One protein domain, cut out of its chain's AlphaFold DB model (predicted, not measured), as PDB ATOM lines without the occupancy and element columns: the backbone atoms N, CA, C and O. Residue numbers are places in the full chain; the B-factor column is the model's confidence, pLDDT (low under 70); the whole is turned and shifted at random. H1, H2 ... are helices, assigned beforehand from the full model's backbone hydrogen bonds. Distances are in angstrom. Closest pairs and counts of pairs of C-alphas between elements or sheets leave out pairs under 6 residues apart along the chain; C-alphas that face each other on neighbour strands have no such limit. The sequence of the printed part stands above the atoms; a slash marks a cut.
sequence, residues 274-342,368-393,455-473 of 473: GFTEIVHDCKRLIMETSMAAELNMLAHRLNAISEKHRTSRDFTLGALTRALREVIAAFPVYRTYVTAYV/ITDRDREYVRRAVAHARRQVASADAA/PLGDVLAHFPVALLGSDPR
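Overview. This is residues 274 to 342, 368 to 393 and 455 to 473 of the 473 residues of an uncharacterized protein of Candidatus Rokubacteria bacterium (UniProt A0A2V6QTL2). A short helix, H3, forms the core, with H1 and H2 meeting at a corner on one side of it and the long helix H4 crossing it on the other; residues 388 to 393 of H4 stick out. The small H5 packs on residues 298 to 302 of H2. The 114 printed residues hold five named helices, H1 to H5 in chain order, and no named strand: the class is all helix. The whole is compact, with a radius of gyration of the C-alphas of 14.4 A and spans of 46 by 39 by 27 A.

Arrangement. Look first at H1, residues 275 to 289, and H2, residues 292 to 306, about perpendicular at 88 degrees and close but not clearly touching; their closest C-alphas, Met 287 and Leu 295, are 6.8 A apart. The hub is H3, residues 317 to 330. Its residues 325 to 330 touch H1, closest at C-alphas 280 and 329, 5.3 A, opposite ways at a steep tilt of 38 degrees. H3 touches H2 at C-alphas 299 and 321, 5.0 A, at a steep 64 degrees. H4, residues 370 to 393, touches H3 with residues 378 to 387 alone, closest at C-alphas 330 and 379, 4.9 A, opposite ways at a steep tilt of 60 degrees; the helix packing is mostly crossed, with H1 and H3, H2 and H3, and H3 and H4 each at a steep tilt. H5, residues 457 to 460, only just touches H2, with 3 pairs of C-alphas within 8 A, the closest those of Leu 298 and Val 459 at 6.6 A. In H1, H2, H3 and H4 every O i to N i+4 pair is within hydrogen-bond range; H5 is too short for one.

Along the chain. Find C-alpha 275 at (201.274, 270.006, 357.912), where H1 begins; it runs 21.0 A. H2 runs 20.3 A, H3 19.8 A and H4 34.7 A, to C-alpha 393 at (211.564, 254.562, 344.737). H5 ends at C-alpha 460, (201.879, 279.327, 335.755).

Size, cuts and confidence. The farthest C-alphas, Arg 310 and Arg 473, are 49.7 A apart. Two cuts leave out residues 343 to 367, a gap of 11.5 A between C-alphas 342 and 368, and 394 to 454, a gap of 30.0 A between C-alphas 393 and 455. Of the links printed whole, H1 to H2 is tight and H2 to H3 short. The model's pLDDT is under 70 at residues 339 to 342, 368 to 369, 387 to 393 and 455 to 473.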
ATOM      1  N   GLY A 274     203.282 265.793 358.896       87.25
ATOM      2  CA  GLY A 274     203.729 267.179 358.810       87.25
ATOM      3  C   GLY A 274     202.700 268.015 358.049       87.25
ATOM      4  O   GLY A 274     202.288 267.638 356.958       87.25
ATOM      5  N   PHE A 275     202.298 269.179 358.570       85.12
ATOM      6  CA  PHE A 275     201.274 270.006 357.912       85.12
ATOM      7  C   PHE A 275     201.621 270.349 356.451       85.12
ATOM      8  O   PHE A 275     200.761 270.303 355.580       85.12
ATOM      9  N   THR A 276     202.897 270.629 356.164       86.38
ATOM     10  CA  THR A 276     203.375 270.888 354.796       86.38
ATOM     11  C   THR A 276     203.151 269.695 353.864       86.38
ATOM     12  O   THR A 276     202.794 269.892 352.707       86.38
ATOM     13  N   GLU A 277     203.350 268.472 354.361       87.56
ATOM     14  CA  GLU A 277     203.151 267.238 353.594       87.56
ATOM     15  C   GLU A 277     201.663 267.017 353.329       87.56
ATOM     16  O   GLU A 277     201.286 266.765 352.191       87.56
ATOM     17  N   ILE A 278     200.810 267.235 354.338       89.69
ATOM     18  CA  ILE A 278     199.349 267.165 354.182       89.69
ATOM     19  C   ILE A 278     198.876 268.141 353.106       89.69
ATOM     20  O   ILE A 278     198.136 267.752 352.212       89.69
ATOM     21  N   VAL A 279     199.311 269.406 353.168       88.81
ATOM     22  CA  VAL A 279     198.931 270.418 352.170       88.81
ATOM     23  C   VAL A 279     199.382 269.994 350.775       88.81
ATOM     24  O   VAL A 279     198.598 270.080 349.833       88.81
ATOM     25  N   HIS A 280     200.619 269.515 350.639       89.44
ATOM     26  CA  HIS A 280     201.148 269.038 349.365       89.44
ATOM     27  C   HIS A 280     200.333 267.860 348.807       89.44
ATOM     28  O   HIS A 280     199.905 267.894 347.653       89.44
ATOM     29  N   ASP A 281     200.064 266.843 349.628       90.12
ATOM     30  CA  ASP A 281     199.300 265.660 349.230       90.12
ATOM     31  C   ASP A 281     197.842 265.991 348.901       90.12
ATOM     32  O   ASP A 281     197.307 265.475 347.921       90.12
ATOM     33  N   CYS A 282     197.210 266.898 349.650       92.44
ATOM     34  CA  CYS A 282     195.867 267.382 349.340       92.44
ATOM     35  C   CYS A 282     195.832 268.142 348.008       92.44
ATOM     36  O   CYS A 282     194.952 267.882 347.190       92.44
ATOM     37  N   LYS A 283     196.798 269.034 347.746       91.44
ATOM     38  CA  LYS A 283     196.890 269.732 346.452       91.44
ATOM     39  C   LYS A 283     197.051 268.740 345.299       91.44
ATOM     40  O   LYS A 283     196.379 268.865 344.279       91.44
ATOM     41  N   ARG A 284     197.901 267.723 345.477       91.69
ATOM     42  CA  ARG A 284     198.090 266.650 344.494       91.69
ATOM     43  C   ARG A 284     196.801 265.865 344.256       91.69
ATOM     44  O   ARG A 284     196.451 265.649 343.102       91.69
ATOM     45  N   LEU A 285     196.086 265.497 345.319       91.50
ATOM     46  CA  LEU A 285     194.819 264.775 345.227       91.50
ATOM     47  C   LEU A 285     193.766 265.561 344.437       91.50
ATOM     48  O   LEU A 285     193.105 264.984 343.578       91.50
ATOM     49  N   ILE A 286     193.618 266.863 344.688       89.19
ATOM     50  CA  ILE A 286     192.627 267.678 343.969       89.19
ATOM     51  C   ILE A 286     192.982 267.789 342.480       89.19
ATOM     52  O   ILE A 286     192.106 267.614 341.635       89.19
ATOM     53  N   MET A 287     194.261 267.981 342.141       90.56
ATOM     54  CA  MET A 287     194.724 267.978 340.745       90.56
ATOM     55  C   MET A 287     194.571 266.619 340.044       90.56
ATOM     56  O   MET A 287     194.449 266.575 338.827       90.56
ATOM     57  N   GLU A 288     194.591 265.510 340.786       89.06
ATOM     58  CA  GLU A 288     194.370 264.158 340.249       89.06
ATOM     59  C   GLU A 288     192.881 263.808 340.092       89.06
ATOM     60  O   GLU A 288     192.568 262.833 339.417       89.06
ATOM     61  N   THR A 289     191.967 264.561 340.717       87.38
ATOM     62  CA  THR A 289     190.543 264.189 340.804       87.38
ATOM     63  C   THR A 289     189.599 265.247 340.244       87.38
ATOM     64  O   THR A 289     188.859 264.968 339.309       87.38
ATOM     65  N   SER A 290     189.601 266.454 340.808       86.44
ATOM     66  CA  SER A 290     188.584 267.481 340.519       86.44
ATOM     67  C   SER A 290     189.050 268.493 339.467       86.44
ATOM     68  O   SER A 290     188.227 269.093 338.778       86.44
ATOM     69  N   MET A 291     190.372 268.648 339.317       87.38
ATOM     70  CA  MET A 291     191.007 269.585 338.378       87.38
ATOM     71  C   MET A 291     191.955 268.896 337.382       87.38
ATOM     72  O   MET A 291     192.964 269.471 336.957       87.38
ATOM     73  N   ALA A 292     191.677 267.633 337.047       89.00
ATOM     74  CA  ALA A 292     192.519 266.871 336.128       89.00
ATOM     75  C   ALA A 292     192.431 267.429 334.699       89.00
ATOM     76  O   ALA A 292     193.454 267.541 334.022       89.00
ATOM     77  N   ALA A 293     191.239 267.848 334.265       88.44
ATOM     78  CA  ALA A 293     191.013 268.471 332.963       88.44
ATOM     79  C   ALA A 293     191.864 269.738 332.758       88.44
ATOM     80  O   ALA A 293     192.554 269.874 331.744       88.44
ATOM     81  N   GLU A 294     191.885 270.649 333.734       89.94
ATOM     82  CA  GLU A 294     192.668 271.877 333.634       89.94
ATOM     83  C   GLU A 294     194.177 271.598 333.652       89.94
ATOM     84  O   GLU A 294     194.924 272.193 332.870       89.94
ATOM     85  N   LEU A 295     194.633 270.653 334.485       90.88
ATOM     86  CA  LEU A 295     196.030 270.217 334.487       90.88
ATOM     87  C   LEU A 295     196.427 269.609 333.133       90.88
ATOM     88  O   LEU A 295     197.505 269.913 332.618       90.88
ATOM     89  N   ASN A 296     195.562 268.783 332.539       90.75
ATOM     90  CA  ASN A 296     195.784 268.184 331.224       90.75
ATOM     91  C   ASN A 296     195.893 269.260 330.142       90.75
ATOM     92  O   ASN A 296     196.831 269.239 329.344       90.75
ATOM     93  N   MET A 297     194.991 270.244 330.148       90.94
ATOM     94  CA  MET A 297     195.029 271.375 329.220       90.94
ATOM     95  C   MET A 297     196.360 272.137 329.321       90.94
ATOM     96  O   MET A 297     197.017 272.374 328.301       90.94
ATOM     97  N   LEU A 298     196.804 272.464 330.538       90.94
ATOM     98  CA  LEU A 298     198.083 273.143 330.750       90.94
ATOM     99  C   LEU A 298     199.277 272.281 330.319       90.94
ATOM    100  O   LEU A 298     200.212 272.793 329.706       90.94
ATOM    101  N   ALA A 299     199.242 270.975 330.589       91.12
ATOM    102  CA  ALA A 299     200.291 270.050 330.176       91.12
ATOM    103  C   ALA A 299     200.399 269.947 328.648       91.12
ATOM    104  O   ALA A 299     201.508 269.965 328.116       91.12
ATOM    105  N   HIS A 300     199.273 269.918 327.929       92.31
ATOM    106  CA  HIS A 300     199.259 269.946 326.465       92.31
ATOM    107  C   HIS A 300     199.819 271.257 325.904       92.31
ATOM    108  O   HIS A 300     200.613 271.226 324.963       92.31
ATOM    109  N   ARG A 301     199.471 272.405 326.501       90.69
ATOM    110  CA  ARG A 301     200.060 273.700 326.119       90.69
ATOM    111  C   ARG A 301     201.567 273.724 326.353       90.69
ATOM    112  O   ARG A 301     202.317 274.133 325.470       90.69
ATOM    113  N   LEU A 302     202.015 273.244 327.512       87.62
ATOM    114  CA  LEU A 302     203.434 273.153 327.834       87.62
ATOM    115  C   LEU A 302     204.169 272.211 326.874       87.62
ATOM    116  O   LEU A 302     205.270 272.535 326.441       87.62
ATOM    117  N   ASN A 303     203.556 271.091 326.488       90.00
ATOM    118  CA  ASN A 303     204.110 270.164 325.501       90.00
ATOM    119  C   ASN A 303     204.295 270.833 324.132       90.00
ATOM    120  O   ASN A 303     205.385 270.777 323.572       90.00
ATOM    121  N   ALA A 304     203.283 271.561 323.652       90.25
ATOM    122  CA  ALA A 304     203.366 272.303 322.393       90.25
ATOM    123  C   ALA A 304     204.457 273.393 322.402       90.25
ATOM    124  O   ALA A 304     205.033 273.706 321.361       90.25
ATOM    125  N   ILE A 305     204.756 273.992 323.561       87.56
ATOM    126  CA  ILE A 305     205.902 274.903 323.724       87.56
ATOM    127  C   ILE A 305     207.211 274.105 323.720       87.56
ATOM    128  O   ILE A 305     208.156 274.466 323.021       87.56
ATOM    129  N   SER A 306     207.255 273.002 324.468       85.56
ATOM    130  CA  SER A 306     208.425 272.133 324.618       85.56
ATOM    131  C   SER A 306     208.948 271.620 323.275       85.56
ATOM    132  O   SER A 306     210.158 271.639 323.045       85.56
ATOM    133  N   GLU A 307     208.043 271.230 322.376       89.25
ATOM    134  CA  GLU A 307     208.329 270.726 321.025       89.25
ATOM    135  C   GLU A 307     209.023 271.760 320.121       89.25
ATOM    136  O   GLU A 307     209.762 271.385 319.208       89.25
ATOM    137  N   LYS A 308     208.863 273.064 320.394       90.19
ATOM    138  CA  LYS A 308     209.475 274.144 319.598       90.19
ATOM    139  C   LYS A 308     210.965 274.346 319.878       90.19
ATOM    140  O   LYS A 308     211.642 275.016 319.100       90.19
ATOM    141  N   HIS A 309     211.502 273.786 320.962       81.31
ATOM    142  CA  HIS A 309     212.879 274.043 321.392       81.31
ATOM    143  C   HIS A 309     213.728 272.773 321.405       81.31
ATOM    144  O   HIS A 309     213.328 271.727 321.915       81.31
ATOM    145  N   ARG A 310     214.966 272.862 320.885       83.88
ATOM    146  CA  ARG A 310     215.808 271.665 320.714       83.88
ATOM    147  C   ARG A 310     216.090 270.918 322.013       83.88
ATOM    148  O   ARG A 310     216.227 269.706 321.970       83.88
ATOM    149  N   THR A 311     216.233 271.651 323.109       81.00
ATOM    150  CA  THR A 311     216.653 271.145 324.419       81.00
ATOM    151  C   THR A 311     215.514 270.531 325.225       81.00
ATOM    152  O   THR A 311     215.786 269.846 326.204       81.00
ATOM    153  N   SER A 312     214.261 270.764 324.832       80.94
ATOM    154  CA  SER A 312     213.070 270.305 325.557       80.94
ATOM    155  C   SER A 312     212.132 269.433 324.718       80.94
ATOM    156  O   SER A 312     211.217 268.833 325.272       80.94
ATOM    157  N   ARG A 313     212.348 269.315 323.399       84.19
ATOM    158  CA  ARG A 313     211.454 268.569 322.492       84.19
ATOM    159  C   ARG A 313     211.223 267.099 322.871       84.19
ATOM    160  O   ARG A 313     210.196 266.547 322.511       84.19
ATOM    161  N   ASP A 314     212.161 266.484 323.595       86.44
ATOM    162  CA  ASP A 314     212.086 265.072 324.003       86.44
ATOM    163  C   ASP A 314     211.340 264.869 325.338       86.44
ATOM    164  O   ASP A 314     211.198 263.740 325.820       86.44
ATOM    165  N   PHE A 315     210.863 265.942 325.978       87.44
ATOM    166  CA  PHE A 315     210.020 265.815 327.163       87.44
ATOM    167  C   PHE A 315     208.654 265.260 326.775       87.44
ATOM    168  O   PHE A 315     207.912 265.862 326.009       87.44
ATOM    169  N   THR A 316     208.303 264.104 327.339       88.75
ATOM    170  CA  THR A 316     206.999 263.488 327.086       88.75
ATOM    171  C   THR A 316     205.889 264.241 327.809       88.75
ATOM    172  O   THR A 316     206.089 264.734 328.923       88.75
ATOM    173  N   LEU A 317     204.678 264.223 327.244       89.50
ATOM    174  CA  LEU A 317     203.484 264.776 327.888       89.50
ATOM    175  C   LEU A 317     203.328 264.273 329.332       89.50
ATOM    176  O   LEU A 317     203.161 265.067 330.248       89.50
ATOM    177  N   GLY A 318     203.493 262.968 329.574       87.38
ATOM    178  CA  GLY A 318     203.400 262.402 330.924       87.38
ATOM    179  C   GLY A 318     204.494 262.880 331.891       87.38
ATOM    180  O   GLY A 318     204.269 262.925 333.103       87.38
ATOM    181  N   ALA A 319     205.685 263.241 331.402       84.31
ATOM    182  CA  ALA A 319     206.710 263.879 332.228       84.31
ATOM    183  C   ALA A 319     206.331 265.329 332.561       84.31
ATOM    184  O   ALA A 319     206.449 265.730 333.719       84.31
ATOM    185  N   LEU A 320     205.813 266.073 331.580       87.38
ATOM    186  CA  LEU A 320     205.364 267.455 331.749       87.38
ATOM    187  C   LEU A 320     204.160 267.558 332.693       87.38
ATOM    188  O   LEU A 320     204.195 268.371 333.611       87.38
ATOM    189  N   THR A 321     203.152 266.689 332.560       90.25
ATOM    190  CA  THR A 321     201.993 266.635 333.470       90.25
ATOM    191  C   THR A 321     202.430 266.384 334.913       90.25
ATOM    192  O   THR A 321     202.003 267.094 335.823       90.25
ATOM    193  N   ARG A 322     203.321 265.403 335.142       88.75
ATOM    194  CA  ARG A 322     203.861 265.124 336.485       88.75
ATOM    195  C   ARG A 322     204.631 266.322 337.028       88.75
ATOM    196  O   ARG A 322     204.392 266.718 338.162       88.75
ATOM    197  N   ALA A 323     205.529 266.900 336.233       86.44
ATOM    198  CA  ALA A 323     206.320 268.053 336.651       86.44
ATOM    199  C   ALA A 323     205.431 269.251 337.007       86.44
ATOM    200  O   ALA A 323     205.619 269.853 338.060       86.44
ATOM    201  N   LEU A 324     204.438 269.555 336.169       88.94
ATOM    202  CA  LEU A 324     203.512 270.662 336.380       88.94
ATOM    203  C   LEU A 324     202.707 270.474 337.669       88.94
ATOM    204  O   LEU A 324     202.620 271.395 338.476       88.94
ATOM    205  N   ARG A 325     202.201 269.262 337.911       91.50
ATOM    206  CA  ARG A 325     201.490 268.920 339.146       91.50
ATOM    207  C   ARG A 325     202.352 269.114 340.390       91.50
ATOM    208  O   ARG A 325     201.900 269.732 341.344       91.50
ATOM    209  N   GLU A 326     203.589 268.614 340.394       90.00
ATOM    210  CA  GLU A 326     204.486 268.784 341.548       90.00
ATOM    211  C   GLU A 326     204.866 270.257 341.762       90.00
ATOM    212  O   GLU A 326     204.961 270.721 342.896       90.00
ATOM    213  N   VAL A 327     205.040 271.017 340.679       87.94
ATOM    214  CA  VAL A 327     205.283 272.461 340.752       87.94
ATOM    215  C   VAL A 327     204.086 273.173 341.391       87.94
ATOM    216  O   VAL A 327     204.283 273.886 342.373       87.94
ATOM    217  N   ILE A 328     202.858 272.933 340.915       89.00
ATOM    218  CA  ILE A 328     201.621 273.514 341.474       89.00
ATOM    219  C   ILE A 328     201.426 273.100 342.944       89.00
ATOM    220  O   ILE A 328     201.114 273.939 343.792       89.00
ATOM    221  N   ALA A 329     201.679 271.835 343.289       89.44
ATOM    222  CA  ALA A 329     201.576 271.351 344.667       89.44
ATOM    223  C   ALA A 329     202.571 272.057 345.606       89.44
ATOM    224  O   ALA A 329     202.252 272.339 346.764       89.44
ATOM    225  N   ALA A 330     203.753 272.406 345.094       88.31
ATOM    226  CA  ALA A 330     204.802 273.092 345.837       88.31
ATOM    227  C   ALA A 330     204.638 274.620 345.921       88.31
ATOM    228  O   ALA A 330     205.409 275.261 346.642       88.31
ATOM    229  N   PHE A 331     203.671 275.223 345.215       86.50
ATOM    230  CA  PHE A 331     203.508 276.678 345.228       86.50
ATOM    231  C   PHE A 331     203.175 277.196 346.641       86.50
ATOM    232  O   PHE A 331     202.231 276.702 347.273       86.50
ATOM    233  N   PRO A 332     203.936 278.182 347.160       83.38
ATOM    234  CA  PRO A 332     203.765 278.689 348.522       83.38
ATOM    235  C   PRO A 332     202.685 279.772 348.643       83.38
ATOM    236  O   PRO A 332     202.295 280.111 349.757       83.38
ATOM    237  N   VAL A 333     202.241 280.321 347.514       86.69
ATOM    238  CA  VAL A 333     201.247 281.394 347.398       86.69
ATOM    239  C   VAL A 333     200.095 280.943 346.508       86.69
ATOM    240  O   VAL A 333     200.177 279.891 345.870       86.69
ATOM    241  N   TYR A 334     199.025 281.734 346.482       82.31
ATOM    242  CA  TYR A 334     197.816 281.429 345.722       82.31
ATOM    243  C   TYR A 334     198.049 281.466 344.209       82.31
ATOM    244  O   TYR A 334     197.600 280.569 343.509       82.31
ATOM    245  N   ARG A 335     198.788 282.459 343.703       87.69
ATOM    246  CA  ARG A 335     199.268 282.525 342.315       87.69
ATOM    247  C   ARG A 335     200.428 283.512 342.187       87.69
ATOM    248  O   ARG A 335     200.748 284.223 343.138       87.69
ATOM    249  N   THR A 336     201.038 283.549 341.009       85.88
ATOM    250  CA  THR A 336     201.949 284.618 340.572       85.88
ATOM    251  C   THR A 336     201.233 285.557 339.601       85.88
ATOM    252  O   THR A 336     200.199 285.198 339.026       85.88
ATOM    253  N   TYR A 337     201.789 286.753 339.401       83.31
ATOM    254  CA  TYR A 337     201.205 287.799 338.544       83.31
ATOM    255  C   TYR A 337     202.126 288.144 337.371       83.31
ATOM    256  O   TYR A 337     202.436 289.301 337.107       83.31
ATOM    257  N   VAL A 338     202.588 287.105 336.674       76.50
ATOM    258  CA  VAL A 338     203.414 287.256 335.474       76.50
ATOM    259  C   VAL A 338     202.528 287.680 334.306       76.50
ATOM    260  O   VAL A 338     201.645 286.930 333.901       76.50
ATOM    261  N   THR A 339     202.777 288.868 333.763       62.69
ATOM    262  CA  THR A 339     202.181 289.350 332.510       62.69
ATOM    263  C   THR A 339     203.201 289.246 331.375       62.69
ATOM    264  O   THR A 339     204.413 289.221 331.613       62.69
ATOM    265  N   ALA A 340     202.713 289.086 330.142       51.00
ATOM    266  CA  ALA A 340     203.524 288.691 328.995       51.00
ATOM    267  C   ALA A 340     204.740 289.607 328.759       51.00
ATOM    268  O   ALA A 340     204.650 290.835 328.803       51.00
ATOM    269  N   TYR A 341     205.873 288.982 328.423       36.72
ATOM    270  CA  TYR A 341     207.015 289.667 327.829       36.72
ATOM    271  C   TYR A 341     206.609 290.211 326.456       36.72
ATOM    272  O   TYR A 341     206.473 289.445 325.503       36.72
ATOM    273  N   VAL A 342     206.529 291.532 326.305       32.91
ATOM    274  CA  VAL A 342     206.803 292.123 324.994       32.91
ATOM    275  C   VAL A 342     208.311 292.006 324.806       32.91
ATOM    276  O   VAL A 342     209.083 292.808 325.329       32.91
ATOM    277  N   ILE A 368     207.967 290.627 335.163       63.50
ATOM    278  CA  ILE A 368     208.108 289.544 336.141       63.50
ATOM    279  C   ILE A 368     208.868 290.106 337.339       63.50
ATOM    280  O   ILE A 368     210.042 290.477 337.211       63.50
ATOM    281  N   THR A 369     208.222 290.134 338.503       69.38
ATOM    282  CA  THR A 369     208.867 290.599 339.728       69.38
ATOM    283  C   THR A 369     209.923 289.591 340.195       69.38
ATOM    284  O   THR A 369     209.826 288.383 339.954       69.38
ATOM    285  N   ASP A 370     210.948 290.052 340.912       72.81
ATOM    286  CA  ASP A 370     211.949 289.144 341.494       72.81
ATOM    287  C   ASP A 370     211.334 288.162 342.497       72.81
ATOM    288  O   ASP A 370     211.814 287.038 342.661       72.81
ATOM    289  N   ARG A 371     210.219 288.562 343.111       74.31
ATOM    290  CA  ARG A 371     209.412 287.727 343.993       74.31
ATOM    291  C   ARG A 371     208.734 286.584 343.232       74.31
ATOM    292  O   ARG A 371     208.829 285.443 343.682       74.31
ATOM    293  N   ASP A 372     208.124 286.852 342.075       71.56
ATOM    294  CA  ASP A 372     207.543 285.803 341.223       71.56
ATOM    295  C   ASP A 372     208.618 284.811 340.764       71.56
ATOM    296  O   ASP A 372     208.427 283.595 340.858       71.56
ATOM    297  N   ARG A 373     209.793 285.317 340.349       73.25
ATOM    298  CA  ARG A 373     210.943 284.466 339.994       73.25
ATOM    299  C   ARG A 373     211.347 283.560 341.152       73.25
ATOM    300  O   ARG A 373     211.572 282.369 340.940       73.25
ATOM    301  N   GLU A 374     211.433 284.093 342.365       78.69
ATOM    302  CA  GLU A 374     211.812 283.315 343.546       78.69
ATOM    303  C   GLU A 374     210.773 282.238 343.889       78.69
ATOM    304  O   GLU A 374     211.146 281.096 344.173       78.69
ATOM    305  N   TYR A 375     209.473 282.542 343.815       78.19
ATOM    306  CA  TYR A 375     208.428 281.539 344.047       78.19
ATOM    307  C   TYR A 375     208.482 280.402 343.031       78.19
ATOM    308  O   TYR A 375     208.467 279.234 343.431       78.19
ATOM    309  N   VAL A 376     208.623 280.729 341.743       75.50
ATOM    310  CA  VAL A 376     208.758 279.730 340.676       75.50
ATOM    311  C   VAL A 376     210.006 278.874 340.901       75.50
ATOM    312  O   VAL A 376     209.915 277.646 340.893       75.50
ATOM    313  N   ARG A 377     211.166 279.485 341.185       74.50
ATOM    314  CA  ARG A 377     212.412 278.748 341.468       74.50
ATOM    315  C   ARG A 377     212.258 277.795 342.650       74.50
ATOM    316  O   ARG A 377     212.677 276.641 342.559       74.50
ATOM    317  N   ARG A 378     211.640 278.242 343.748       76.75
ATOM    318  CA  ARG A 378     211.400 277.408 344.938       76.75
ATOM    319  C   ARG A 378     210.491 276.222 344.642       76.75
ATOM    320  O   ARG A 378     210.819 275.107 345.053       76.75
ATOM    321  N   ALA A 379     209.392 276.453 343.924       75.69
ATOM    322  CA  ALA A 379     208.456 275.406 343.529       75.69
ATOM    323  C   ALA A 379     209.140 274.366 342.625       75.69
ATOM    324  O   ALA A 379     209.086 273.170 342.906       75.69
ATOM    325  N   VAL A 380     209.892 274.815 341.614       76.81
ATOM    326  CA  VAL A 380     210.664 273.938 340.717       76.81
ATOM    327  C   VAL A 380     211.734 273.152 341.477       76.81
ATOM    328  O   VAL A 380     211.873 271.945 341.279       76.81
ATOM    329  N   ALA A 381     212.478 273.789 342.386       75.75
ATOM    330  CA  ALA A 381     213.489 273.108 343.193       75.75
ATOM    331  C   ALA A 381     212.877 272.045 344.123       75.75
ATOM    332  O   ALA A 381     213.473 270.985 344.323       75.75
ATOM    333  N   HIS A 382     211.693 272.308 344.687       77.12
ATOM    334  CA  HIS A 382     210.951 271.321 345.470       77.12
ATOM    335  C   HIS A 382     210.486 270.150 344.598       77.12
ATOM    336  O   HIS A 382     210.787 269.002 344.923       77.12
ATOM    337  N   ALA A 383     209.848 270.439 343.462       74.69
ATOM    338  CA  ALA A 383     209.375 269.435 342.515       74.69
ATOM    339  C   ALA A 383     210.512 268.518 342.032       74.69
ATOM    340  O   ALA A 383     210.367 267.298 342.038       74.69
ATOM    341  N   ARG A 384     211.692 269.075 341.711       75.00
ATOM    342  CA  ARG A 384     212.883 268.290 341.328       75.00
ATOM    343  C   ARG A 384     213.280 267.266 342.393       75.00
ATOM    344  O   ARG A 384     213.599 266.129 342.050       75.00
ATOM    345  N   ARG A 385     213.235 267.636 343.680       77.00
ATOM    346  CA  ARG A 385     213.540 266.711 344.787       77.00
ATOM    347  C   ARG A 385     212.493 265.602 344.913       77.00
ATOM    348  O   ARG A 385     212.866 264.450 345.126       77.00
ATOM    349  N   GLN A 386     211.213 265.933 344.748       72.75
ATOM    350  CA  GLN A 386     210.119 264.959 344.837       72.75
ATOM    351  C   GLN A 386     210.133 263.961 343.674       72.75
ATOM    352  O   GLN A 386     210.071 262.753 343.896       72.75
ATOM    353  N   VAL A 387     210.304 264.439 342.437       68.25
ATOM    354  CA  VAL A 387     210.370 263.579 341.243       68.25
ATOM    355  C   VAL A 387     211.587 262.652 341.298       68.25
ATOM    356  O   VAL A 387     211.446 261.450 341.076       68.25
ATOM    357  N   ALA A 388     212.760 263.164 341.688       61.88
ATOM    358  CA  ALA A 388     213.956 262.338 341.858       61.88
ATOM    359  C   ALA A 388     213.766 261.238 342.922       61.88
ATOM    360  O   ALA A 388     214.208 260.102 342.733       61.88
ATOM    361  N   SER A 389     213.069 261.548 344.021       59.81
ATOM    362  CA  SER A 389     212.709 260.572 345.056       59.81
ATOM    363  C   SER A 389     211.748 259.499 344.526       59.81
ATOM    364  O   SER A 389     211.964 258.302 344.742       59.81
ATOM    365  N   ALA A 390     210.721 259.903 343.772       59.00
ATOM    366  CA  ALA A 390     209.734 258.997 343.190       59.00
ATOM    367  C   ALA A 390     210.355 258.049 342.152       59.00
ATOM    368  O   ALA A 390     210.075 256.845 342.167       59.00
ATOM    369  N   ASP A 391     211.246 258.546 341.294       57.41
ATOM    370  CA  ASP A 391     211.951 257.723 340.309       57.41
ATOM    371  C   ASP A 391     212.923 256.747 341.000       57.41
ATOM    372  O   ASP A 391     212.960 255.560 340.659       57.41
ATOM    373  N   ALA A 392     213.623 257.181 342.056       47.56
ATOM    374  CA  ALA A 392     214.466 256.306 342.875       47.56
ATOM    375  C   ALA A 392     213.657 255.208 343.598       47.56
ATOM    376  O   ALA A 392     214.078 254.046 343.643       47.56
ATOM    377  N   ALA A 393     212.476 255.533 344.132       45.75
ATOM    378  CA  ALA A 393     211.564 254.562 344.737       45.75
ATOM    379  C   ALA A 393     211.015 253.568 343.696       45.75
ATOM    380  O   ALA A 393     210.969 252.362 343.951       45.75
ATOM    381  N   PRO A 455     210.096 279.524 329.390       33.81
ATOM    382  CA  PRO A 455     209.029 280.465 329.723       33.81
ATOM    383  C   PRO A 455     207.846 279.725 330.376       33.81
ATOM    384  O   PRO A 455     206.812 279.481 329.769       33.81
ATOM    385  N   LEU A 456     208.008 279.339 331.646       36.06
ATOM    386  CA  LEU A 456     206.962 278.820 332.528       36.06
ATOM    387  C   LEU A 456     206.020 279.936 333.005       36.06
ATOM    388  O   LEU A 456     204.972 279.631 333.569       36.06
ATOM    389  N   GLY A 457     206.394 281.204 332.790       32.03
ATOM    390  CA  GLY A 457     205.609 282.382 333.162       32.03
ATOM    391  C   GLY A 457     204.190 282.321 332.602       32.03
ATOM    392  O   GLY A 457     203.244 282.368 333.378       32.03
ATOM    393  N   ASP A 458     204.054 282.064 331.301       32.47
ATOM    394  CA  ASP A 458     202.755 282.024 330.611       32.47
ATOM    395  C   ASP A 458     201.896 280.805 330.990       32.47
ATOM    396  O   ASP A 458     200.699 280.780 330.735       32.47
ATOM    397  N   VAL A 459     202.478 279.760 331.588       38.50
ATOM    398  CA  VAL A 459     201.734 278.546 331.986       38.50
ATOM    399  C   VAL A 459     201.300 278.622 333.451       38.50
ATOM    400  O   VAL A 459     200.212 278.168 333.797       38.50
ATOM    401  N   LEU A 460     202.128 279.219 334.314       37.97
ATOM    402  CA  LEU A 460     201.879 279.327 335.755       37.97
ATOM    403  C   LEU A 460     201.131 280.608 336.149       37.97
ATOM    404  O   LEU A 460     200.494 280.628 337.199       37.97
ATOM    405  N   ALA A 461     201.150 281.647 335.307       38.53
ATOM    406  CA  ALA A 461     200.400 282.881 335.536       38.53
ATOM    407  C   ALA A 461     198.882 282.676 335.578       38.53
ATOM    408  O   ALA A 461     198.178 283.551 336.065       38.53
ATOM    409  N   HIS A 462     198.359 281.564 335.056       45.53
ATOM    410  CA  HIS A 462     196.932 281.421 334.752       45.53
ATOM    411  C   HIS A 462     196.201 280.375 335.599       45.53
ATOM    412  O   HIS A 462     195.054 280.047 335.293       45.53
ATOM    413  N   PHE A 463     196.838 279.863 336.660       40.31
ATOM    414  CA  PHE A 463     196.237 278.865 337.542       40.31
ATOM    415  C   PHE A 463     196.202 279.347 339.002       40.31
ATOM    416  O   PHE A 463     197.255 279.405 339.643       40.31
ATOM    417  N   PRO A 464     195.027 279.691 339.559       39.69
ATOM    418  CA  PRO A 464     194.893 279.882 340.997       39.69
ATOM    419  C   PRO A 464     195.081 278.537 341.722       39.69
ATOM    420  O   PRO A 464     194.431 277.545 341.413       39.69
ATOM    421  N   VAL A 465     195.978 278.497 342.707       43.09
ATOM    422  CA  VAL A 465     196.344 277.313 343.514       43.09
ATOM    423  C   VAL A 465     195.403 277.139 344.723       43.09
ATOM    424  O   VAL A 465     195.733 276.454 345.696       43.09
ATOM    425  N   ALA A 466     194.207 277.739 344.705       39.12
ATOM    426  CA  ALA A 466     193.206 277.430 345.722       39.12
ATOM    427  C   ALA A 466     192.635 276.045 345.504       39.12
ATOM    428  O   ALA A 466     191.922 275.798 344.539       39.12
ATOM    429  N   LEU A 467     192.917 275.162 346.450       39.44
ATOM    430  CA  LEU A 467     192.339 273.823 346.480       39.44
ATOM    431  C   LEU A 467     191.717 273.509 347.845       39.44
ATOM    432  O   LEU A 467     191.239 272.402 348.063       39.44
ATOM    433  N   LEU A 468     191.728 274.469 348.780       28.80
ATOM    434  CA  LEU A 468     191.177 274.312 350.122       28.80
ATOM    435  C   LEU A 468     190.625 275.647 350.641       28.80
ATOM    436  O   LEU A 468     191.394 276.553 350.959       28.80
ATOM    437  N   GLY A 469     189.303 275.712 350.800       28.77
ATOM    438  CA  GLY A 469     188.663 276.633 351.740       28.77
ATOM    439  C   GLY A 469     187.868 277.782 351.134       28.77
ATOM    440  O   GLY A 469     188.187 278.933 351.402       28.77
ATOM    441  N   SER A 470     186.786 277.473 350.426       25.80
ATOM    442  CA  SER A 470     185.603 278.339 350.362       25.80
ATOM    443  C   SER A 470     184.451 277.532 349.778       25.80
ATOM    444  O   SER A 470     184.365 277.357 348.571       25.80
ATOM    445  N   ASP A 471     183.618 276.990 350.662       22.03
ATOM    446  CA  ASP A 471     182.257 276.565 350.342       22.03
ATOM    447  C   ASP A 471     181.443 277.852 350.106       22.03
ATOM    448  O   ASP A 471     181.297 278.636 351.058       22.03
ATOM    449  N   PRO A 472     181.015 278.164 348.869       24.48
ATOM    450  CA  PRO A 472     180.083 279.250 348.646       24.48
ATOM    451  C   PRO A 472     178.714 278.730 349.087       24.48
ATOM    452  O   PRO A 472     178.215 277.745 348.551       24.48
ATOM    453  N   ARG A 473     178.141 279.352 350.117       25.14
ATOM    454  CA  ARG A 473     176.740 279.090 350.459       25.14
ATOM    455  C   ARG A 473     175.823 279.340 349.272       25.14
ATOM    456  O   ARG A 473     176.100 280.324 348.549       25.14
TER     457      ARG A 473